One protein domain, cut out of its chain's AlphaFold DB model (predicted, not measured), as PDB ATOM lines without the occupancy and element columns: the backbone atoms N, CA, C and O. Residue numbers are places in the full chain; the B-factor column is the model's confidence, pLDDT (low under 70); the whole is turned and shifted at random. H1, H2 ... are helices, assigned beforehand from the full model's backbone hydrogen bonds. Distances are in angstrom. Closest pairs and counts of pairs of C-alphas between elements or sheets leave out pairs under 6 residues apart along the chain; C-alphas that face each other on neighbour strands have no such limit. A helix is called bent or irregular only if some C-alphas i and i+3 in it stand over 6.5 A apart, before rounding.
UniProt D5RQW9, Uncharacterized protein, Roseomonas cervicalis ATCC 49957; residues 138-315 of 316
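This is residues 138 to 315 of the 316 residues of an uncharacterized protein of Roseomonas cervicalis ATCC 49957 (UniProt D5RQW9). Look for an elongated helical bundle along the long kinked helix H3, with the hairpin of H1 and H2 at one end and H5, H6 and H8 packed on the later part of H3. The 178 printed residues hold nine named helices, H1 to H9, and no named strand: all helix. The whole is compact, radius of gyration of the C-alphas 17.3 A, spanning 59 by 32 by 24 A.

Find C-alpha 182 at (168.793, 138.992, 169.722); from there H3 runs 39.4 A to residue 209, irregular, with C-alphas 188 and 191 7.3 A apart and a kink of 49 degrees near residue 189. H1 starts at C-alpha 138, (181.003, 151.954, 173.711), and runs 27.8 A to 157; H2 is 163 to 177, 21.6 A. H4, 222 to 233, is only just irregular, C-alphas 228 and 231 being 6.7 A apart. H5 is 239 to 248, H6 256 to 279, 34.4 A, H7 284 to 294, H8 297 to 307 and H9 312 to 315.

H3 and H6 are the hubs, touching five helices each; their closest C-alphas, Val 193 and Gln 277, are 6.3 A apart. H1, H2, H3, H5 and H6 form a bundle, helices side by side. H1 touches H3, residues 188 to 199 alone, at 9 degrees, a shallow tilt, the same way; Gly 151 and Leu 192 have the closest C-alphas, 4.3 A. H2 touches H1 in a hairpin, C-alphas 143 and 171 closest at 6.5 A. H4 only just touches H3, with 3 pairs of C-alphas within 8 A. H7 and H9 touch H6. Every O i to N i+4 pair is within hydrogen-bond range in H1, H2, H5, H6, H7 and H8, against 22 of 24 in H3 and 6 of 8 in H4; H9 is too short for one.

The farthest C-alphas, Arg 177 and Glu 215, are 59.8 A apart. The printed part has no cut; the link from H3 to H4 is long. Residues 157 to 165, 229 and 313 to 315 have pLDDT under 70.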
ATOM      1  N   LEU A 138     179.627 152.311 173.357       89.69
ATOM      2  CA  LEU A 138     181.003 151.954 173.711       89.69
ATOM      3  C   LEU A 138     181.101 150.512 174.210       89.69
ATOM      4  O   LEU A 138     181.999 149.783 173.797       89.69
ATOM      5  N   SER A 139     180.160 150.074 175.048       87.62
ATOM      6  CA  SER A 139     180.124 148.698 175.560       87.62
ATOM      7  C   SER A 139     179.941 147.684 174.431       87.62
ATOM      8  O   SER A 139     180.615 146.657 174.409       87.62
ATOM      9  N   LEU A 140     179.085 147.999 173.452       87.62
ATOM     10  CA  LEU A 140     178.914 147.200 172.238       87.62
ATOM     11  C   LEU A 140     180.204 147.107 171.422       87.62
ATOM     12  O   LEU A 140     180.562 146.025 170.960       87.62
ATOM     13  N   LEU A 141     180.919 148.220 171.258       88.81
ATOM     14  CA  LEU A 141     182.174 148.250 170.510       88.81
ATOM     15  C   LEU A 141     183.277 147.451 171.218       88.81
ATOM     16  O   LEU A 141     183.991 146.686 170.571       88.81
ATOM     17  N   VAL A 142     183.375 147.564 172.545       88.56
ATOM     18  CA  VAL A 142     184.306 146.772 173.363       88.56
ATOM     19  C   VAL A 142     183.967 145.284 173.292       88.56
ATOM     20  O   VAL A 142     184.869 144.472 173.105       88.56
ATOM     21  N   ALA A 143     182.686 144.914 173.368       87.69
ATOM     22  CA  ALA A 143     182.260 143.526 173.220       87.69
ATOM     23  C   ALA A 143     182.605 142.977 171.826       87.69
ATOM     24  O   ALA A 143     183.209 141.911 171.727       87.69
ATOM     25  N   LYS A 144     182.320 143.728 170.750       89.00
ATOM     26  CA  LYS A 144     182.713 143.364 169.375       89.00
ATOM     27  C   LYS A 144     184.218 143.145 169.250       89.00
ATOM     28  O   LYS A 144     184.640 142.147 168.673       89.00
ATOM     29  N   ALA A 145     185.024 144.043 169.815       87.50
ATOM     30  CA  ALA A 145     186.477 143.892 169.841       87.50
ATOM     31  C   ALA A 145     186.912 142.658 170.654       87.50
ATOM     32  O   ALA A 145     187.828 141.949 170.242       87.50
ATOM     33  N   GLY A 146     186.229 142.357 171.762       87.69
ATOM     34  CA  GLY A 146     186.450 141.165 172.580       87.69
ATOM     35  C   GLY A 146     186.175 139.859 171.830       87.69
ATOM     36  O   GLY A 146     187.034 138.976 171.807       87.69
ATOM     37  N   TYR A 147     185.030 139.744 171.148       87.38
ATOM     38  CA  TYR A 147     184.723 138.576 170.313       87.38
ATOM     39  C   TYR A 147     185.626 138.481 169.090       87.38
ATOM     40  O   TYR A 147     186.026 137.378 168.735       87.38
ATOM     41  N   ALA A 148     185.987 139.604 168.463       86.25
ATOM     42  CA  ALA A 148     186.944 139.611 167.361       86.25
ATOM     43  C   ALA A 148     188.323 139.126 167.823       86.25
ATOM     44  O   ALA A 148     188.900 138.252 167.189       86.25
ATOM     45  N   SER A 149     188.814 139.622 168.962       85.19
ATOM     46  CA  SER A 149     190.068 139.167 169.571       85.19
ATOM     47  C   SER A 149     190.019 137.678 169.917       85.19
ATOM     48  O   SER A 149     190.939 136.943 169.579       85.19
ATOM     49  N   THR A 150     188.908 137.206 170.495       83.25
ATOM     50  CA  THR A 150     188.702 135.781 170.815       83.25
ATOM     51  C   THR A 150     188.620 134.920 169.550       83.25
ATOM     52  O   THR A 150     189.163 133.817 169.498       83.25
ATOM     53  N   GLY A 151     187.969 135.423 168.501       81.62
ATOM     54  CA  GLY A 151     187.925 134.791 167.187       81.62
ATOM     55  C   GLY A 151     189.326 134.670 166.592       81.62
ATOM     56  O   GLY A 151     189.736 133.574 166.226       81.62
ATOM     57  N   ILE A 152     190.101 135.757 166.589       81.56
ATOM     58  CA  ILE A 152     191.491 135.784 166.110       81.56
ATOM     59  C   ILE A 152     192.383 134.867 166.950       81.56
ATOM     60  O   ILE A 152     193.177 134.119 166.389       81.56
ATOM     61  N   SER A 153     192.265 134.871 168.279       78.88
ATOM     62  CA  SER A 153     193.062 133.985 169.131       78.88
ATOM     63  C   SER A 153     192.724 132.521 168.871       78.88
ATOM     64  O   SER A 153     193.623 131.684 168.825       78.88
ATOM     65  N   THR A 154     191.442 132.226 168.639       72.06
ATOM     66  CA  THR A 154     190.987 130.900 168.218       72.06
ATOM     67  C   THR A 154     191.644 130.522 166.890       72.06
ATOM     68  O   THR A 154     192.229 129.445 166.804       72.06
ATOM     69  N   MET A 155     191.640 131.420 165.891       74.12
ATOM     70  CA  MET A 155     192.317 131.221 164.599       74.12
ATOM     71  C   MET A 155     193.825 130.958 164.762       74.12
ATOM     72  O   MET A 155     194.340 130.007 164.175       74.12
ATOM     73  N   ALA A 156     194.516 131.780 165.555       75.19
ATOM     74  CA  ALA A 156     195.975 131.826 165.640       75.19
ATOM     75  C   ALA A 156     196.594 130.705 166.488       75.19
ATOM     76  O   ALA A 156     197.657 130.199 166.140       75.19
ATOM     77  N   PHE A 157     195.957 130.316 167.597       69.94
ATOM     78  CA  PHE A 157     196.593 129.458 168.609       69.94
ATOM     79  C   PHE A 157     196.033 128.042 168.690       69.94
ATOM     80  O   PHE A 157     196.412 127.279 169.574       69.94
ATOM     81  N   GLY A 158     195.178 127.646 167.750       62.34
ATOM     82  CA  GLY A 158     194.891 126.229 167.581       62.34
ATOM     83  C   GLY A 158     193.882 125.636 168.557       62.34
ATOM     84  O   GLY A 158     193.718 124.427 168.557       62.34
ATOM     85  N   GLY A 159     193.190 126.436 169.362       63.12
ATOM     86  CA  GLY A 159     192.172 125.912 170.258       63.12
ATOM     87  C   GLY A 159     191.326 127.014 170.860       63.12
ATOM     88  O   GLY A 159     191.840 128.038 171.313       63.12
ATOM     89  N   VAL A 160     190.018 126.769 170.931       61.38
ATOM     90  CA  VAL A 160     189.177 127.432 171.924       61.38
ATOM     91  C   VAL A 160     189.644 126.874 173.266       61.38
ATOM     92  O   VAL A 160     189.188 125.824 173.713       61.38
ATOM     93  N   GLN A 161     190.657 127.495 173.876       59.38
ATOM     94  CA  GLN A 161     191.044 127.146 175.240       59.38
ATOM     95  C   GLN A 161     189.772 127.167 176.095       59.38
ATOM     96  O   GLN A 161     188.926 128.032 175.895       59.38
ATOM     97  N   GLY A 162     189.620 126.265 177.069       56.25
ATOM     98  CA  GLY A 162     188.462 126.281 177.980       56.25
ATOM     99  C   GLY A 162     188.274 127.608 178.744       56.25
ATOM    100  O   GLY A 162     187.266 127.802 179.416       56.25
ATOM    101  N   SER A 163     189.223 128.547 178.633       50.69
ATOM    102  CA  SER A 163     189.068 129.952 179.024       50.69
ATOM    103  C   SER A 163     188.054 130.719 178.165       50.69
ATOM    104  O   SER A 163     187.420 131.637 178.680       50.69
ATOM    105  N   GLY A 164     187.850 130.328 176.904       57.75
ATOM    106  CA  GLY A 164     186.870 130.891 175.979       57.75
ATOM    107  C   GLY A 164     185.445 130.782 176.510       57.75
ATOM    108  O   GLY A 164     184.697 131.748 176.410       57.75
ATOM    109  N   ASP A 165     185.105 129.689 177.196       67.25
ATOM    110  CA  ASP A 165     183.809 129.538 177.868       67.25
ATOM    111  C   ASP A 165     183.609 130.569 178.979       67.25
ATOM    112  O   ASP A 165     182.496 131.038 179.184       67.25
ATOM    113  N   LYS A 166     184.664 130.927 179.718       74.06
ATOM    114  CA  LYS A 166     184.561 131.941 180.777       74.06
ATOM    115  C   LYS A 166     184.505 133.344 180.185       74.06
ATOM    116  O   LYS A 166     183.612 134.106 180.530       74.06
ATOM    117  N   LEU A 167     185.399 133.652 179.247       73.00
ATOM    118  CA  LEU A 167     185.472 134.975 178.635       73.00
ATOM    119  C   LEU A 167     184.195 135.314 177.848       73.00
ATOM    120  O   LEU A 167     183.677 136.421 177.957       73.00
ATOM    121  N   THR A 168     183.653 134.359 177.089       80.38
ATOM    122  CA  THR A 168     182.388 134.562 176.365       80.38
ATOM    123  C   THR A 168     181.193 134.666 177.310       80.38
ATOM    124  O   THR A 168     180.327 135.498 177.059       80.38
ATOM    125  N   LYS A 169     181.170 133.927 178.431       84.69
ATOM    126  CA  LYS A 169     180.135 134.075 179.471       84.69
ATOM    127  C   LYS A 169     180.155 135.447 180.136       84.69
ATOM    128  O   LYS A 169     179.089 136.017 180.334       84.69
ATOM    129  N   ASP A 170     181.334 135.990 180.433       84.62
ATOM    130  CA  ASP A 170     181.450 137.326 181.026       84.62
ATOM    131  C   ASP A 170     180.910 138.398 180.062       84.62
ATOM    132  O   ASP A 170     180.156 139.288 180.466       84.62
ATOM    133  N   PHE A 171     181.222 138.286 178.763       86.00
ATOM    134  CA  PHE A 171     180.635 139.159 177.743       86.00
ATOM    135  C   PHE A 171     179.124 138.956 177.605       86.00
ATOM    136  O   PHE A 171     178.390 139.938 177.534       86.00
ATOM    137  N   ASP A 172     178.644 137.715 177.622       86.56
ATOM    138  CA  ASP A 172     177.219 137.399 177.542       86.56
ATOM    139  C   ASP A 172     176.435 137.968 178.728       86.56
ATOM    140  O   ASP A 172     175.345 138.513 178.545       86.56
ATOM    141  N   GLU A 173     176.992 137.902 179.938       90.00
ATOM    142  CA  GLU A 173     176.386 138.487 181.131       90.00
ATOM    143  C   GLU A 173     176.318 140.017 181.023       90.00
ATOM    144  O   GLU A 173     175.270 140.617 181.289       90.00
ATOM    145  N   LEU A 174     177.406 140.660 180.582       87.00
ATOM    146  CA  LEU A 174     177.442 142.106 180.346       87.00
ATOM    147  C   LEU A 174     176.426 142.532 179.279       87.00
ATOM    148  O   LEU A 174     175.677 143.491 179.481       87.00
ATOM    149  N   LEU A 175     176.353 141.803 178.168       86.81
ATOM    150  CA  LEU A 175     175.418 142.074 177.078       86.81
ATOM    151  C   LEU A 175     173.961 141.806 177.487       86.81
ATOM    152  O   LEU A 175     173.067 142.563 177.100       86.81
ATOM    153  N   GLY A 176     173.715 140.801 178.331       89.06
ATOM    154  CA  GLY A 176     172.401 140.518 178.909       89.06
ATOM    155  C   GLY A 176     171.874 141.672 179.766       89.06
ATOM    156  O   GLY A 176     170.695 142.027 179.683       89.06
ATOM    157  N   ARG A 177     172.755 142.343 180.522       90.12
ATOM    158  CA  ARG A 177     172.403 143.542 181.309       90.12
ATOM    159  C   ARG A 177     172.030 144.740 180.431       90.12
ATOM    160  O   ARG A 177     171.213 145.561 180.845       90.12
ATOM    161  N   LEU A 178     172.570 144.826 179.215       87.69
ATOM    162  CA  LEU A 178     172.285 145.907 178.265       87.69
ATOM    163  C   LEU A 178     170.929 145.763 177.551       87.69
ATOM    164  O   LEU A 178     170.546 146.684 176.824       87.69
ATOM    165  N   LYS A 179     170.185 144.664 177.777       89.31
ATOM    166  CA  LYS A 179     168.881 144.367 177.147       89.31
ATOM    167  C   LYS A 179     168.915 144.505 175.620       89.31
ATOM    168  O   LYS A 179     168.002 145.075 175.021       89.31
ATOM    169  N   LEU A 180     169.995 144.038 175.005       87.81
ATOM    170  CA  LEU A 180     170.154 144.070 173.554       87.81
ATOM    171  C   LEU A 180     169.151 143.141 172.877       87.81
ATOM    172  O   LEU A 180     168.720 142.137 173.452       87.81
ATOM    173  N   SER A 181     168.782 143.476 171.645       90.19
ATOM    174  CA  SER A 181     167.971 142.576 170.836       90.19
ATOM    175  C   SER A 181     168.790 141.337 170.449       90.19
ATOM    176  O   SER A 181     170.017 141.389 170.344       90.19
ATOM    177  N   GLN A 182     168.119 140.210 170.198       87.62
ATOM    178  CA  GLN A 182     168.793 138.992 169.722       87.62
ATOM    179  C   GLN A 182     169.535 139.218 168.395       87.62
ATOM    180  O   GLN A 182     170.570 138.605 168.150       87.62
ATOM    181  N   THR A 183     169.043 140.136 167.560       90.44
ATOM    182  CA  THR A 183     169.708 140.520 166.312       90.44
ATOM    183  C   THR A 183     171.021 141.260 166.561       90.44
ATOM    184  O   THR A 183     172.000 140.975 165.879       90.44
ATOM    185  N   ASP A 184     171.081 142.139 167.566       90.38
ATOM    186  CA  ASP A 184     172.320 142.852 167.913       90.38
ATOM    187  C   ASP A 184     173.349 141.902 168.535       90.38
ATOM    188  O   ASP A 184     174.541 142.002 168.259       90.38
ATOM    189  N   LEU A 185     172.895 140.943 169.351       89.00
ATOM    190  CA  LEU A 185     173.766 139.906 169.907       89.00
ATOM    191  C   LEU A 185     174.394 139.045 168.807       89.00
ATOM    192  O   LEU A 185     175.593 138.776 168.855       89.00
ATOM    193  N   ALA A 186     173.604 138.644 167.807       90.19
ATOM    194  CA  ALA A 186     174.103 137.882 166.667       90.19
ATOM    195  C   ALA A 186     175.174 138.661 165.881       90.19
ATOM    196  O   ALA A 186     176.220 138.101 165.558       90.19
ATOM    197  N   ASP A 187     174.955 139.957 165.648       91.56
ATOM    198  CA  ASP A 187     175.914 140.846 164.977       91.56
ATOM    199  C   ASP A 187     177.214 141.019 165.783       91.56
ATOM    200  O   ASP A 187     178.318 140.937 165.244       91.56
ATOM    201  N   VAL A 188     177.116 141.180 167.107       92.31
ATOM    202  CA  VAL A 188     178.286 141.314 167.991       92.31
ATOM    203  C   VAL A 188     179.140 140.043 168.020       92.31
ATOM    204  O   VAL A 188     180.368 140.125 168.092       92.31
ATOM    205  N   ARG A 189     178.504 138.870 167.945       92.00
ATOM    206  CA  ARG A 189     179.174 137.562 167.991       92.00
ATOM    207  C   ARG A 189     179.618 137.041 166.622       92.00
ATOM    208  O   ARG A 189     180.373 136.071 166.566       92.00
ATOM    209  N   GLN A 190     179.217 137.682 165.523       92.12
ATOM    210  CA  GLN A 190     179.591 137.279 164.162       92.12
ATOM    211  C   GLN A 190     181.109 137.054 163.970       92.12
ATOM    212  O   GLN A 190     181.473 136.051 163.350       92.12
ATOM    213  N   PRO A 191     182.024 137.885 164.520       90.19
ATOM    214  CA  PRO A 191     183.463 137.651 164.382       90.19
ATOM    215  C   PRO A 191     183.933 136.314 164.970       90.19
ATOM    216  O   PRO A 191     184.815 135.669 164.406       90.19
ATOM    217  N   LEU A 192     183.326 135.868 166.076       90.38
ATOM    218  CA  LEU A 192     183.636 134.576 166.690       90.38
ATOM    219  C   LEU A 192     183.213 133.425 165.772       90.38
ATOM    220  O   LEU A 192     183.985 132.498 165.540       90.38
ATOM    221  N   VAL A 193     182.007 133.512 165.210       92.62
ATOM    222  CA  VAL A 193     181.467 132.513 164.279       92.62
ATOM    223  C   VAL A 193     182.321 132.426 163.011       92.62
ATOM    224  O   VAL A 193     182.657 131.330 162.570       92.62
ATOM    225  N   ARG A 194     182.769 133.561 162.463       91.44
ATOM    226  CA  ARG A 194     183.746 133.589 161.358       91.44
ATOM    227  C   ARG A 194     185.068 132.915 161.746       91.44
ATOM    228  O   ARG A 194     185.614 132.142 160.963       91.44
ATOM    229  N   GLY A 195     185.535 133.125 162.981       90.31
ATOM    230  CA  GLY A 195     186.668 132.398 163.567       90.31
ATOM    231  C   GLY A 195     186.498 130.882 163.564       90.31
ATOM    232  O   GLY A 195     187.422 130.164 163.190       90.31
ATOM    233  N   ILE A 196     185.307 130.390 163.900       92.25
ATOM    234  CA  ILE A 196     184.971 128.961 163.835       92.25
ATOM    235  C   ILE A 196     185.048 128.449 162.390       92.25
ATOM    236  O   ILE A 196     185.660 127.411 162.146       92.25
ATOM    237  N   GLY A 197     184.490 129.186 161.425       93.69
ATOM    238  CA  GLY A 197     184.574 128.838 159.999       93.69
ATOM    239  C   GLY A 197     186.022 128.705 159.517       93.69
ATOM    240  O   GLY A 197     186.384 127.699 158.909       93.69
ATOM    241  N   PHE A 198     186.879 129.665 159.880       91.38
ATOM    242  CA  PHE A 198     188.315 129.608 159.597       91.38
ATOM    243  C   PHE A 198     188.977 128.350 160.182       91.38
ATOM    244  O   PHE A 198     189.768 127.695 159.504       91.38
ATOM    245  N   ARG A 199     188.645 127.975 161.424       91.00
ATOM    246  CA  ARG A 199     189.197 126.767 162.060       91.00
ATOM    247  C   ARG A 199     188.801 125.487 161.351       91.00
ATOM    248  O   ARG A 199     189.653 124.625 161.158       91.00
ATOM    249  N   LEU A 200     187.549 125.380 160.918       94.00
ATOM    250  CA  LEU A 200     187.086 124.226 160.150       94.00
ATOM    251  C   LEU A 200     187.833 124.110 158.814       94.00
ATOM    252  O   LEU A 200     188.241 123.008 158.450       94.00
ATOM    253  N   CYS A 201     188.096 125.231 158.131       92.81
ATOM    254  CA  CYS A 201     188.952 125.249 156.940       92.81
ATOM    255  C   CYS A 201     190.385 124.792 157.245       92.81
ATOM    256  O   CYS A 201     190.917 123.949 156.528       92.81
ATOM    257  N   ALA A 202     191.000 125.299 158.318       90.75
ATOM    258  CA  ALA A 202     192.359 124.918 158.710       90.75
ATOM    259  C   ALA A 202     192.466 123.423 159.068       90.75
ATOM    260  O   ALA A 202     193.411 122.747 158.662       90.75
ATOM    261  N   ASN A 203     191.471 122.889 159.781       92.69
ATOM    262  CA  ASN A 203     191.369 121.466 160.096       92.69
ATOM    263  C   ASN A 203     191.255 120.628 158.815       92.69
ATOM    264  O   ASN A 203     192.036 119.704 158.600       92.69
ATOM    265  N   PHE A 204     190.352 121.008 157.909       94.69
ATOM    266  CA  PHE A 204     190.202 120.320 156.630       94.69
ATOM    267  C   PHE A 204     191.481 120.357 155.790       94.69
ATOM    268  O   PHE A 204     191.879 119.344 155.221       94.69
ATOM    269  N   GLN A 205     192.180 121.491 155.759       92.12
ATOM    270  CA  GLN A 205     193.473 121.604 155.091       92.12
ATOM    271  C   GLN A 205     194.505 120.627 155.670       92.12
ATOM    272  O   GLN A 205     195.270 120.025 154.911       92.12
ATOM    273  N   GLN A 206     194.523 120.433 156.992       92.00
ATOM    274  CA  GLN A 206     195.383 119.442 157.639       92.00
ATOM    275  C   GLN A 206     195.016 118.011 157.214       92.00
ATOM    276  O   GLN A 206     195.918 117.219 156.938       92.00
ATOM    277  N   VAL A 207     193.720 117.692 157.095       94.69
ATOM    278  CA  VAL A 207     193.239 116.401 156.564       94.69
ATOM    279  C   VAL A 207     193.739 116.189 155.135       94.69
ATOM    280  O   VAL A 207     194.370 115.177 154.847       94.69
ATOM    281  N   ILE A 208     193.526 117.161 154.245       94.75
ATOM    282  CA  ILE A 208     193.955 117.061 152.845       94.75
ATOM    283  C   ILE A 208     195.477 116.928 152.726       94.75
ATOM    284  O   ILE A 208     195.962 116.110 151.949       94.75
ATOM    285  N   SER A 209     196.236 117.675 153.527       91.81
ATOM    286  CA  SER A 209     197.704 117.590 153.543       91.81
ATOM    287  C   SER A 209     198.223 116.256 154.094       91.81
ATOM    288  O   SER A 209     199.386 115.926 153.882       91.81
ATOM    289  N   SER A 210     197.375 115.495 154.793       93.94
ATOM    290  CA  SER A 210     197.697 114.172 155.339       93.94
ATOM    291  C   SER A 210     197.294 113.024 154.406       93.94
ATOM    292  O   SER A 210     197.479 111.861 154.766       93.94
ATOM    293  N   LEU A 211     196.732 113.316 153.225       95.12
ATOM    294  CA  LEU A 211     196.410 112.281 152.246       95.12
ATOM    295  C   LEU A 211     197.688 111.548 151.806       95.12
ATOM    296  O   LEU A 211     198.692 112.202 151.507       95.12
ATOM    297  N   PRO A 212     197.666 110.203 151.728       94.19
ATOM    298  CA  PRO A 212     198.782 109.446 151.181       94.19
ATOM    299  C   PRO A 212     199.133 109.928 149.773       94.19
ATOM    300  O   PRO A 212     198.253 110.175 148.946       94.19
ATOM    301  N   TYR A 213     200.431 110.035 149.491       91.75
ATOM    302  CA  TYR A 213     200.894 110.352 148.147       91.75
ATOM    303  C   TYR A 213     200.448 109.260 147.166       91.75
ATOM    304  O   TYR A 213     200.657 108.072 147.411       91.75
ATOM    305  N   HIS A 214     199.863 109.673 146.046       90.06
ATOM    306  CA  HIS A 214     199.490 108.790 144.950       90.06
ATOM    307  C   HIS A 214     199.809 109.472 143.623       90.06
ATOM    308  O   HIS A 214     199.591 110.674 143.457       90.06
ATOM    309  N   GLU A 215     200.299 108.693 142.663       87.50
ATOM    310  CA  GLU A 215     200.576 109.158 141.308       87.50
ATOM    311  C   GLU A 215     199.268 109.663 140.665       87.50
ATOM    312  O   GLU A 215     198.298 108.916 140.543       87.50
ATOM    313  N   GLY A 216     199.192 110.958 140.352       87.75
ATOM    314  CA  GLY A 216     197.988 111.603 139.806       87.75
ATOM    315  C   GLY A 216     197.232 112.524 140.768       87.75
ATOM    316  O   GLY A 216     196.413 113.311 140.297       87.75
ATOM    317  N   LEU A 217     197.530 112.508 142.074       88.56
ATOM    318  CA  LEU A 217     197.060 113.560 142.980       88.56
ATOM    319  C   LEU A 217     197.940 114.796 142.809       88.56
ATOM    320  O   LEU A 217     199.134 114.765 143.110       88.56
ATOM    321  N   VAL A 218     197.344 115.890 142.339       87.75
ATOM    322  CA  VAL A 218     198.025 117.184 142.221       87.75
ATOM    323  C   VAL A 218     197.550 118.067 143.374       87.75
ATOM    324  O   VAL A 218     196.389 118.490 143.377       87.75
ATOM    325  N   PRO A 219     198.405 118.337 144.381       83.62
ATOM    326  CA  PRO A 219     198.063 119.271 145.442       83.62
ATOM    327  C   PRO A 219     197.787 120.645 144.838       83.62
ATOM    328  O   PRO A 219     198.555 121.131 144.004       83.62
ATOM    329  N   ARG A 220     196.714 121.302 145.282       84.94
ATOM    330  CA  ARG A 220     196.500 122.708 144.931       84.94
ATOM    331  C   ARG A 220     197.635 123.566 145.479       84.94
ATOM    332  O   ARG A 220     198.161 123.292 146.560       84.94
ATOM    333  N   ASN A 221     197.997 124.618 144.744       81.06
ATOM    334  CA  ASN A 221     199.016 125.567 145.177       81.06
ATOM    335  C   ASN A 221     198.535 126.318 146.431       81.06
ATOM    336  O   ASN A 221     197.820 127.318 146.355       81.06
ATOM    337  N   MET A 222     198.946 125.828 147.600       73.19
ATOM    338  CA  MET A 222     198.556 126.393 148.891       73.19
ATOM    339  C   MET A 222     199.024 127.842 149.059       73.19
ATOM    340  O   MET A 222     198.381 128.596 149.780       73.19
ATOM    341  N   GLY A 223     200.100 128.263 148.385       76.31
ATOM    342  CA  GLY A 223     200.571 129.651 148.430       76.31
ATOM    343  C   GLY A 223     199.609 130.628 147.746       76.31
ATOM    344  O   GLY A 223     199.318 131.700 148.284       76.31
ATOM    345  N   GLU A 224     199.063 130.244 146.592       76.69
ATOM    346  CA  GLU A 224     198.046 131.027 145.873       76.69
ATOM    347  C   GLU A 224     196.718 131.062 146.628       76.69
ATOM    348  O   GLU A 224     196.082 132.115 146.725       76.69
ATOM    349  N   MET A 225     196.333 129.937 147.235       71.75
ATOM    350  CA  MET A 225     195.172 129.911 148.118       71.75
ATOM    351  C   MET A 225     195.392 130.811 149.327       71.75
ATOM    352  O   MET A 225     194.603 131.709 149.554       71.75
ATOM    353  N   MET A 226     196.491 130.685 150.067       72.62
ATOM    354  CA  MET A 226     196.701 131.531 151.243       72.62
ATOM    355  C   MET A 226     196.689 133.024 150.881       72.62
ATOM    356  O   MET A 226     196.046 133.804 151.571       72.62
ATOM    357  N   THR A 227     197.308 133.457 149.785       76.38
ATOM    358  CA  THR A 227     197.339 134.891 149.439       76.38
ATOM    359  C   THR A 227     195.992 135.466 148.987       76.38
ATOM    360  O   THR A 227     195.667 136.593 149.357       76.38
ATOM    361  N   SER A 228     195.184 134.712 148.238       71.69
ATOM    362  CA  SER A 228     193.865 135.171 147.772       71.69
ATOM    363  C   SER A 228     192.734 134.921 148.780       71.69
ATOM    364  O   SER A 228     191.756 135.673 148.826       71.69
ATOM    365  N   GLU A 229     192.882 133.916 149.645       69.81
ATOM    366  CA  GLU A 229     191.795 133.392 150.475       69.81
ATOM    367  C   GLU A 229     191.751 133.976 151.891       69.81
ATOM    368  O   GLU A 229     190.718 133.853 152.544       69.81
ATOM    369  N   HIS A 230     192.779 134.693 152.372       71.81
ATOM    370  CA  HIS A 230     192.683 135.387 153.674       71.81
ATOM    371  C   HIS A 230     191.489 136.349 153.725       71.81
ATOM    372  O   HIS A 230     190.800 136.429 154.738       71.81
ATOM    373  N   VAL A 231     191.207 137.050 152.621       75.06
ATOM    374  CA  VAL A 231     190.058 137.965 152.541       75.06
ATOM    375  C   VAL A 231     188.741 137.185 152.515       75.06
ATOM    376  O   VAL A 231     187.780 137.585 153.169       75.06
ATOM    377  N   ARG A 232     188.699 136.047 151.814       80.56
ATOM    378  CA  ARG A 232     187.494 135.214 151.682       80.56
ATOM    379  C   ARG A 232     187.148 134.451 152.954       80.56
ATOM    380  O   ARG A 232     185.976 134.357 153.312       80.56
ATOM    381  N   LEU A 233     188.153 133.987 153.690       77.94
ATOM    382  CA  LEU A 233     187.979 133.334 154.986       77.94
ATOM    383  C   LEU A 233     187.307 134.259 156.012       77.94
ATOM    384  O   LEU A 233     186.516 133.801 156.832       77.94
ATOM    385  N   LEU A 234     187.560 135.569 155.933       81.62
ATOM    386  CA  LEU A 234     186.894 136.572 156.771       81.62
ATOM    387  C   LEU A 234     185.448 136.872 156.336       81.62
ATOM    388  O   LEU A 234     184.726 137.543 157.074       81.62
ATOM    389  N   SER A 235     185.026 136.374 155.173       88.19
ATOM    390  CA  SER A 235     183.681 136.547 154.608       88.19
ATOM    391  C   SER A 235     182.805 135.292 154.676       88.19
ATOM    392  O   SER A 235     181.760 135.247 154.037       88.19
ATOM    393  N   ILE A 236     183.203 134.264 155.437       92.31
ATOM    394  CA  ILE A 236     182.357 133.082 155.650       92.31
ATOM    395  C   ILE A 236     181.170 133.481 156.531       92.31
ATOM    396  O   ILE A 236     181.294 133.552 157.757       92.31
ATOM    397  N   ASP A 237     180.027 133.725 155.897       93.94
ATOM    398  CA  ASP A 237     178.789 134.144 156.558       93.94
ATOM    399  C   ASP A 237     177.692 133.067 156.503       93.94
ATOM    400  O   ASP A 237     176.701 133.147 157.233       93.94
ATOM    401  N   SER A 238     177.867 132.021 155.694       96.38
ATOM    402  CA  SER A 238     176.916 130.916 155.564       96.38
ATOM    403  C   SER A 238     177.597 129.553 155.411       96.38
ATOM    404  O   SER A 238     178.766 129.446 155.034       96.38
ATOM    405  N   GLY A 239     176.840 128.479 155.660       96.88
ATOM    406  CA  GLY A 239     177.292 127.114 155.379       96.88
ATOM    407  C   GLY A 239     177.637 126.881 153.900       96.88
ATOM    408  O   GLY A 239     178.544 126.110 153.593       96.88
ATOM    409  N   ALA A 240     176.977 127.588 152.976       97.25
ATOM    410  CA  ALA A 240     177.280 127.524 151.545       97.25
ATOM    411  C   ALA A 240     178.642 128.157 151.208       97.25
ATOM    412  O   ALA A 240     179.400 127.590 150.413       97.25
ATOM    413  N   ASP A 241     178.978 129.282 151.849       95.19
ATOM    414  CA  ASP A 241     180.295 129.916 151.709       95.19
ATOM    415  C   ASP A 241     181.379 128.980 152.239       95.19
ATOM    416  O   ASP A 241     182.362 128.717 151.547       95.19
ATOM    417  N   LEU A 242     181.159 128.386 153.419       96.25
ATOM    418  CA  LEU A 242     182.087 127.414 153.993       96.25
ATOM    419  C   LEU A 242     182.266 126.190 153.084       96.25
ATOM    420  O   LEU A 242     183.397 125.777 152.843       96.25
ATOM    421  N   ARG A 243     181.183 125.622 152.534       97.44
ATOM    422  CA  ARG A 243     181.270 124.495 151.589       97.44
ATOM    423  C   ARG A 243     182.118 124.862 150.372       97.44
ATOM    424  O   ARG A 243     182.972 124.076 149.970       97.44
ATOM    425  N   THR A 244     181.890 126.046 149.805       94.88
ATOM    426  CA  THR A 244     182.649 126.547 148.651       94.88
ATOM    427  C   THR A 244     184.130 126.670 148.997       94.88
ATOM    428  O   THR A 244     184.969 126.179 148.246       94.88
ATOM    429  N   MET A 245     184.447 127.240 150.164       92.31
ATOM    430  CA  MET A 245     185.814 127.338 150.680       92.31
ATOM    431  C   MET A 245     186.470 125.965 150.820       92.31
ATOM    432  O   MET A 245     187.543 125.748 150.268       92.31
ATOM    433  N   LEU A 246     185.815 125.020 151.494       94.75
ATOM    434  CA  LEU A 246     186.340 123.671 151.712       94.75
ATOM    435  C   LEU A 246     186.562 122.923 150.390       94.75
ATOM    436  O   LEU A 246     187.619 122.330 150.190       94.75
ATOM    437  N   ALA A 247     185.622 123.005 149.446       95.12
ATOM    438  CA  ALA A 247     185.742 122.353 148.144       95.12
ATOM    439  C   ALA A 247     186.956 122.844 147.332       95.12
ATOM    440  O   ALA A 247     187.500 122.080 146.533       95.12
ATOM    441  N   MET A 248     187.414 124.083 147.549       92.00
ATOM    442  CA  MET A 248     188.621 124.608 146.904       92.00
ATOM    443  C   MET A 248     189.912 123.949 147.399       92.00
ATOM    444  O   MET A 248     190.884 123.943 146.651       92.00
ATOM    445  N   TYR A 249     189.936 123.369 148.605       92.38
ATOM    446  CA  TYR A 249     191.115 122.658 149.124       92.38
ATOM    447  C   TYR A 249     191.279 121.256 148.526       92.38
ATOM    448  O   TYR A 249     192.343 120.662 148.685       92.38
ATOM    449  N   LEU A 250     190.259 120.707 147.858       94.81
ATOM    450  CA  LEU A 250     190.336 119.354 147.311       94.81
ATOM    451  C   LEU A 250     191.405 119.262 146.209       94.81
ATOM    452  O   LEU A 250     191.379 120.070 145.275       94.81
ATOM    453  N   PRO A 251     192.314 118.271 146.273       94.44
ATOM    454  CA  PRO A 251     193.272 118.034 145.207       94.44
ATOM    455  C   PRO A 251     192.557 117.555 143.943       94.44
ATOM    456  O   PRO A 251     191.510 116.894 143.988       94.44
ATOM    457  N   ASP A 252     193.155 117.868 142.801       93.94
ATOM    458  CA  ASP A 252     192.725 117.301 141.531       93.94
ATOM    459  C   ASP A 252     193.203 115.839 141.435       93.94
ATOM    460  O   ASP A 252     194.170 115.441 142.089       93.94
ATOM    461  N   GLY A 253     192.503 115.017 140.647       94.19
ATOM    462  CA  GLY A 253     192.843 113.598 140.462       94.19
ATOM    463  C   GLY A 253     192.234 112.623 141.479       94.19
ATOM    464  O   GLY A 253     192.480 111.423 141.383       94.19
ATOM    465  N   LEU A 254     191.404 113.093 142.419       95.44
ATOM    466  CA  LEU A 254     190.618 112.205 143.287       95.44
ATOM    467  C   LEU A 254     189.670 111.325 142.460       95.44
ATOM    468  O   LEU A 254     188.920 111.822 141.615       95.44
ATOM    469  N   SER A 255     189.637 110.027 142.760       96.12
ATOM    470  CA  SER A 255     188.622 109.117 142.219       96.12
ATOM    471  C   SER A 255     187.213 109.519 142.674       96.12
ATOM    472  O   SER A 255     187.032 110.219 143.674       96.12
ATOM    473  N   GLN A 256     186.179 109.039 141.980       96.62
ATOM    474  CA  GLN A 256     184.787 109.344 142.335       96.62
ATOM    475  C   GLN A 256     184.434 108.916 143.771       96.62
ATOM    476  O   GLN A 256     183.713 109.636 144.467       96.62
ATOM    477  N   ALA A 257     184.961 107.776 144.233       96.12
ATOM    478  CA  ALA A 257     184.750 107.290 145.595       96.12
ATOM    479  C   ALA A 257     185.412 108.210 146.636       96.12
ATOM    480  O   ALA A 257     184.764 108.600 147.606       96.12
ATOM    481  N   GLN A 258     186.661 108.623 146.391       96.00
ATOM    482  CA  GLN A 258     187.396 109.551 147.257       96.00
ATOM    483  C   GLN A 258     186.736 110.931 147.310       96.00
ATOM    484  O   GLN A 258     186.551 111.491 148.387       96.00
ATOM    485  N   ARG A 259     186.308 111.465 146.159       96.69
ATOM    486  CA  ARG A 259     185.583 112.741 146.088       96.69
ATOM    487  C   ARG A 259     184.263 112.676 146.854       96.69
ATOM    488  O   ARG A 259     184.004 113.547 147.673       96.69
ATOM    489  N   SER A 260     183.495 111.599 146.688       96.12
ATOM    490  CA  SER A 260     182.252 111.393 147.447       96.12
ATOM    491  C   SER A 260     182.498 111.285 148.958       96.12
ATOM    492  O   SER A 260     181.688 111.751 149.756       96.12
ATOM    493  N   ALA A 261     183.604 110.660 149.376       95.88
ATOM    494  CA  ALA A 261     184.006 110.601 150.779       95.88
ATOM    495  C   ALA A 261     184.386 111.978 151.334       95.88
ATOM    496  O   ALA A 261     183.961 112.329 152.436       95.88
ATOM    497  N   ALA A 262     185.126 112.765 150.555       96.19
ATOM    498  CA  ALA A 262     185.495 114.122 150.916       96.19
ATOM    499  C   ALA A 262     184.268 115.042 151.009       96.19
ATOM    500  O   ALA A 262     184.135 115.754 152.000       96.19
ATOM    501  N   ASP A 263     183.327 114.959 150.064       96.50
ATOM    502  CA  ASP A 263     182.078 115.731 150.087       96.50
ATOM    503  C   ASP A 263     181.256 115.433 151.352       96.50
ATOM    504  O   ASP A 263     180.786 116.349 152.020       96.50
ATOM    505  N   ARG A 264     181.165 114.161 151.774       95.75
ATOM    506  CA  ARG A 264     180.514 113.801 153.051       95.75
ATOM    507  C   ARG A 264     181.218 114.404 154.266       95.75
ATOM    508  O   ARG A 264     180.557 114.785 155.232       95.75
ATOM    509  N   TYR A 265     182.550 114.465 154.254       95.81
ATOM    510  CA  TYR A 265     183.299 115.097 155.339       95.81
ATOM    511  C   TYR A 265     183.093 116.617 155.349       95.81
ATOM    512  O   TYR A 265     182.851 117.187 156.411       95.81
ATOM    513  N   ILE A 266     183.092 117.260 154.178       96.44
ATOM    514  CA  ILE A 266     182.748 118.679 154.018       96.44
ATOM    515  C   ILE A 266     181.350 118.950 154.582       96.44
ATOM    516  O   ILE A 266     181.190 119.865 155.386       96.44
ATOM    517  N   ASP A 267     180.360 118.126 154.248       96.69
ATOM    518  CA  ASP A 267     178.984 118.276 154.731       96.69
ATOM    519  C   ASP A 267     178.883 118.164 156.255       96.69
ATOM    520  O   ASP A 267     178.133 118.910 156.890       96.69
ATOM    521  N   ARG A 268     179.693 117.293 156.868       95.81
ATOM    522  CA  ARG A 268     179.818 117.213 158.328       95.81
ATOM    523  C   ARG A 268     180.373 118.513 158.915       95.81
ATOM    524  O   ARG A 268     179.819 119.009 159.893       95.81
ATOM    525  N   LEU A 269     181.441 119.072 158.341       96.06
ATOM    526  CA  LEU A 269     182.019 120.339 158.810       96.06
ATOM    527  C   LEU A 269     181.039 121.509 158.628       96.06
ATOM    528  O   LEU A 269     180.895 122.332 159.531       96.06
ATOM    529  N   VAL A 270     180.316 121.549 157.507       97.31
ATOM    530  CA  VAL A 270     179.267 122.543 157.241       97.31
ATOM    531  C   VAL A 270     178.133 122.423 158.257       97.31
ATOM    532  O   VAL A 270     177.729 123.427 158.835       97.31
ATOM    533  N   SER A 271     177.676 121.206 158.560       97.25
ATOM    534  CA  SER A 271     176.650 120.983 159.583       97.25
ATOM    535  C   SER A 271     177.107 121.429 160.977       97.25
ATOM    536  O   SER A 271     176.294 121.960 161.735       97.25
ATOM    537  N   LEU A 272     178.382 121.225 161.332       96.38
ATOM    538  CA  LEU A 272     178.944 121.722 162.594       96.38
ATOM    539  C   LEU A 272     178.964 123.250 162.623       96.38
ATOM    540  O   LEU A 272     178.542 123.852 163.607       96.38
ATOM    541  N   TYR A 273     179.399 123.878 161.530       96.62
ATOM    542  CA  TYR A 273     179.400 125.329 161.399       96.62
ATOM    543  C   TYR A 273     177.997 125.922 161.530       96.62
ATOM    544  O   TYR A 273     177.803 126.845 162.314       96.62
ATOM    545  N   GLU A 274     177.002 125.369 160.836       97.06
ATOM    546  CA  GLU A 274     175.607 125.808 160.951       97.06
ATOM    547  C   GLU A 274     175.055 125.618 162.372       97.06
ATOM    548  O   GLU A 274     174.273 126.441 162.852       97.06
ATOM    549  N   GLY A 275     175.483 124.560 163.070       96.12
ATOM    550  CA  GLY A 275     175.221 124.374 164.498       96.12
ATOM    551  C   GLY A 275     175.784 125.525 165.333       96.12
ATOM    552  O   GLY A 275     175.054 126.131 166.118       96.12
ATOM    553  N   CYS A 276     177.045 125.894 165.099       94.38
ATOM    554  CA  CYS A 276     177.694 127.031 165.749       94.38
ATOM    555  C   CYS A 276     177.046 128.379 165.390       94.38
ATOM    556  O   CYS A 276     176.925 129.251 166.247       94.38
ATOM    557  N   GLN A 277     176.575 128.558 164.151       94.81
ATOM    558  CA  GLN A 277     175.825 129.748 163.742       94.81
ATOM    559  C   GLN A 277     174.511 129.868 164.520       94.81
ATOM    560  O   GLN A 277     174.206 130.932 165.051       94.81
ATOM    561  N   LYS A 278     173.752 128.768 164.639       94.75
ATOM    562  CA  LYS A 278     172.485 128.726 165.391       94.75
ATOM    563  C   LYS A 278     172.692 128.940 166.891       94.75
ATOM    564  O   LYS A 278     171.887 129.620 167.519       94.75
ATOM    565  N   ALA A 279     173.763 128.381 167.452       92.06
ATOM    566  CA  ALA A 279     174.156 128.593 168.846       92.06
ATOM    567  C   ALA A 279     174.797 129.973 169.084       92.06
ATOM    568  O   ALA A 279     174.968 130.391 170.229       92.06
ATOM    569  N   VAL A 280     175.142 130.683 168.005       90.88
ATOM    570  CA  VAL A 280     175.879 131.947 168.015       90.88
ATOM    571  C   VAL A 280     177.187 131.820 168.819       90.88
ATOM    572  O   VAL A 280     177.499 132.658 169.666       90.88
ATOM    573  N   GLY A 281     177.925 130.730 168.598       89.81
ATOM    574  CA  GLY A 281     179.118 130.362 169.364       89.81
ATOM    575  C   GLY A 281     179.541 128.902 169.145       89.81
ATOM    576  O   GLY A 281     178.896 128.188 168.380       89.81
ATOM    577  N   PRO A 282     180.636 128.446 169.775       90.94
ATOM    578  CA  PRO A 282     181.103 127.066 169.651       90.94
ATOM    579  C   PRO A 282     180.128 126.078 170.309       90.94
ATOM    580  O   PRO A 282     179.692 126.285 171.440       90.94
ATOM    581  N   THR A 283     179.805 124.983 169.617       92.94
ATOM    582  CA  THR A 283     178.995 123.885 170.173       92.94
ATOM    583  C   THR A 283     179.870 122.802 170.815       92.94
ATOM    584  O   THR A 283     181.053 122.691 170.475       92.94
ATOM    585  N   PRO A 284     179.326 121.952 171.708       91.94
ATOM    586  CA  PRO A 284     180.063 120.816 172.263       91.94
ATOM    587  C   PRO A 284     180.654 119.893 171.189       91.94
ATOM    588  O   PRO A 284     181.771 119.405 171.342       91.94
ATOM    589  N   GLU A 285     179.944 119.689 170.076       93.31
ATOM    590  CA  GLU A 285     180.403 118.866 168.956       93.31
ATOM    591  C   GLU A 285     181.606 119.499 168.245       93.31
ATOM    592  O   GLU A 285     182.557 118.799 167.896       93.31
ATOM    593  N   PHE A 286     181.596 120.825 168.069       93.19
ATOM    594  CA  PHE A 286     182.742 121.559 167.537       93.19
ATOM    595  C   PHE A 286     183.947 121.475 168.482       93.19
ATOM    596  O   PHE A 286     185.060 121.193 168.043       93.19
ATOM    597  N   MET A 287     183.728 121.646 169.786       90.94
ATOM    598  CA  MET A 287     184.792 121.542 170.790       90.94
ATOM    599  C   MET A 287     185.402 120.136 170.835       90.94
ATOM    600  O   MET A 287     186.619 119.992 170.947       90.94
ATOM    601  N   ALA A 288     184.576 119.096 170.692       90.44
ATOM    602  CA  ALA A 288     185.042 117.717 170.587       90.44
ATOM    603  C   ALA A 288     185.882 117.490 169.319       90.44
ATOM    604  O   ALA A 288     186.911 116.817 169.383       90.44
ATOM    605  N   LEU A 289     185.483 118.074 168.181       91.62
ATOM    606  CA  LEU A 289     186.269 118.031 166.946       91.62
ATOM    607  C   LEU A 289     187.637 118.712 167.125       91.62
ATOM    608  O   LEU A 289     188.654 118.114 166.776       91.62
ATOM    609  N   GLU A 290     187.672 119.926 167.682       89.81
ATOM    610  CA  GLU A 290     188.916 120.677 167.915       89.81
ATOM    611  C   GLU A 290     189.851 119.947 168.885       89.81
ATOM    612  O   GLU A 290     191.052 119.863 168.636       89.81
ATOM    613  N   ALA A 291     189.316 119.348 169.955       88.62
ATOM    614  CA  ALA A 291     190.115 118.564 170.895       88.62
ATOM    615  C   ALA A 291     190.829 117.387 170.205       88.62
ATOM    616  O   ALA A 291     191.999 117.128 170.481       88.62
ATOM    617  N   ARG A 292     190.154 116.709 169.264       88.88
ATOM    618  CA  ARG A 292     190.754 115.628 168.460       88.88
ATOM    619  C   ARG A 292     191.707 116.137 167.375       88.88
ATOM    620  O   ARG A 292     192.624 115.428 166.970       88.88
ATOM    621  N   ALA A 293     191.481 117.345 166.860       88.31
ATOM    622  CA  ALA A 293     192.387 117.977 165.905       88.31
ATOM    623  C   ALA A 293     193.729 118.317 166.570       88.31
ATOM    624  O   ALA A 293     194.790 118.036 166.019       88.31
ATOM    625  N   LEU A 294     193.668 118.833 167.800       85.00
ATOM    626  CA  LEU A 294     194.829 119.150 168.628       85.00
ATOM    627  C   LEU A 294     195.680 117.926 168.988       85.00
ATOM    628  O   LEU A 294     196.898 118.052 169.092       85.00
ATOM    629  N   SER A 295     195.078 116.743 169.144       86.94
ATOM    630  CA  SER A 295     195.830 115.499 169.352       86.94
ATOM    631  C   SER A 295     196.478 114.949 168.077       86.94
ATOM    632  O   SER A 295     197.212 113.967 168.151       86.94
ATOM    633  N   GLY A 296     196.200 115.530 166.903       82.88
ATOM    634  CA  GLY A 296     196.721 115.084 165.605       82.88
ATOM    635  C   GLY A 296     196.127 113.770 165.079       82.88
ATOM    636  O   GLY A 296     196.351 113.425 163.921       82.88
ATOM    637  N   THR A 297     195.336 113.054 165.881       83.31
ATOM    638  CA  THR A 297     194.741 111.753 165.529       83.31
ATOM    639  C   THR A 297     193.656 111.873 164.459       83.31
ATOM    640  O   THR A 297     193.617 111.080 163.523       83.31
ATOM    641  N   ASN A 298     192.822 112.915 164.534       85.75
ATOM    642  CA  ASN A 298     191.682 113.089 163.629       85.75
ATOM    643  C   ASN A 298     192.096 113.291 162.163       85.75
ATOM    644  O   ASN A 298     191.444 112.783 161.254       85.75
ATOM    645  N   ALA A 299     193.184 114.032 161.925       91.62
ATOM    646  CA  ALA A 299     193.575 114.398 160.568       91.62
ATOM    647  C   ALA A 299     193.998 113.175 159.742       91.62
ATOM    648  O   ALA A 299     193.551 113.023 158.608       91.62
ATOM    649  N   GLY A 300     194.807 112.286 160.327       92.81
ATOM    650  CA  GLY A 300     195.269 111.068 159.660       92.81
ATOM    651  C   GLY A 300     194.141 110.069 159.408       92.81
ATOM    652  O   GLY A 300     194.034 109.527 158.312       92.81
ATOM    653  N   GLU A 301     193.261 109.866 160.390       93.62
ATOM    654  CA  GLU A 301     192.108 108.972 160.253       93.62
ATOM    655  C   GLU A 301     191.130 109.455 159.174       93.62
ATOM    656  O   GLU A 301     190.723 108.679 158.306       93.62
ATOM    657  N   ALA A 302     190.789 110.749 159.182       94.81
ATOM    658  CA  ALA A 302     189.920 111.344 158.171       94.81
ATOM    659  C   ALA A 302     190.558 111.294 156.776       94.81
ATOM    660  O   ALA A 302     189.871 110.980 155.803       94.81
ATOM    661  N   ALA A 303     191.867 111.545 156.676       95.44
ATOM    662  CA  ALA A 303     192.596 111.469 155.417       95.44
ATOM    663  C   ALA A 303     192.584 110.044 154.855       95.44
ATOM    664  O   ALA A 303     192.271 109.851 153.681       95.44
ATOM    665  N   LEU A 304     192.844 109.040 155.697       95.12
ATOM    666  CA  LEU A 304     192.803 107.639 155.293       95.12
ATOM    667  C   LEU A 304     191.396 107.223 154.842       95.12
ATOM    668  O   LEU A 304     191.251 106.608 153.789       95.12
ATOM    669  N   ALA A 305     190.350 107.620 155.574       95.12
ATOM    670  CA  ALA A 305     188.969 107.333 155.186       95.12
ATOM    671  C   ALA A 305     188.598 107.966 153.834       95.12
ATOM    672  O   ALA A 305     187.968 107.307 153.005       95.12
ATOM    673  N   ILE A 306     189.017 109.215 153.585       95.56
ATOM    674  CA  ILE A 306     188.829 109.877 152.286       95.56
ATOM    675  C   ILE A 306     189.590 109.127 151.195       95.56
ATOM    676  O   ILE A 306     189.011 108.839 150.151       95.56
ATOM    677  N   PHE A 307     190.855 108.778 151.438       95.88
ATOM    678  CA  PHE A 307     191.713 108.079 150.483       95.88
ATOM    679  C   PHE A 307     191.158 106.703 150.084       95.88
ATOM    680  O   PHE A 307     191.190 106.343 148.909       95.88
ATOM    681  N   GLU A 308     190.589 105.967 151.034       95.88
ATOM    682  CA  GLU A 308     189.953 104.664 150.809       95.88
ATOM    683  C   GLU A 308     188.518 104.775 150.256       95.88
ATOM    684  O   GLU A 308     187.882 103.762 149.966       95.88
ATOM    685  N   GLY A 309     187.973 105.990 150.115       95.00
ATOM    686  CA  GLY A 309     186.598 106.220 149.661       95.00
ATOM    687  C   GLY A 309     185.518 105.832 150.683       95.00
ATOM    688  O   GLY A 309     184.335 105.755 150.333       95.00
ATOM    689  N   ARG A 310     185.895 105.601 151.947       94.31
ATOM    690  CA  ARG A 310     184.980 105.246 153.042       94.31
ATOM    691  C   ARG A 310     184.245 106.469 153.587       94.31
ATOM    692  O   ARG A 310     184.563 107.620 153.291       94.31
ATOM    693  N   ALA A 311     183.172 106.248 154.339       81.94
ATOM    694  CA  ALA A 311     182.456 107.345 154.975       81.94
ATOM    695  C   ALA A 311     183.196 107.790 156.245       81.94
ATOM    696  O   ALA A 311     183.326 107.027 157.195       81.94
ATOM    697  N   ALA A 312     183.614 109.056 156.302       72.00
ATOM    698  CA  ALA A 312     184.243 109.631 157.497       72.00
ATOM    699  C   ALA A 312     183.294 109.732 158.716       72.00
ATOM    700  O   ALA A 312     183.715 110.128 159.803       72.00
ATOM    701  N   SER A 313     182.008 109.390 158.557       68.12
ATOM    702  CA  SER A 313     181.054 109.236 159.662       68.12
ATOM    703  C   SER A 313     181.377 108.048 160.572       68.12
ATOM    704  O   SER A 313     180.872 108.011 161.683       68.12
ATOM    705  N   GLU A 314     182.225 107.113 160.135       62.78
ATOM    706  CA  GLU A 314     182.698 105.989 160.958       62.78
ATOM    707  C   GLU A 314     183.783 106.393 161.977       62.78
ATOM    708  O   GLU A 314     184.152 105.592 162.827       62.78
ATOM    709  N   LEU A 315     184.284 107.634 161.917       60.75
ATOM    710  CA  LEU A 315     185.355 108.159 162.780       60.75
ATOM    711  C   LEU A 315     184.827 108.927 164.010       60.75
ATOM    712  O   LEU A 315     185.517 109.779 164.577       60.75
TER     713      LEU A 315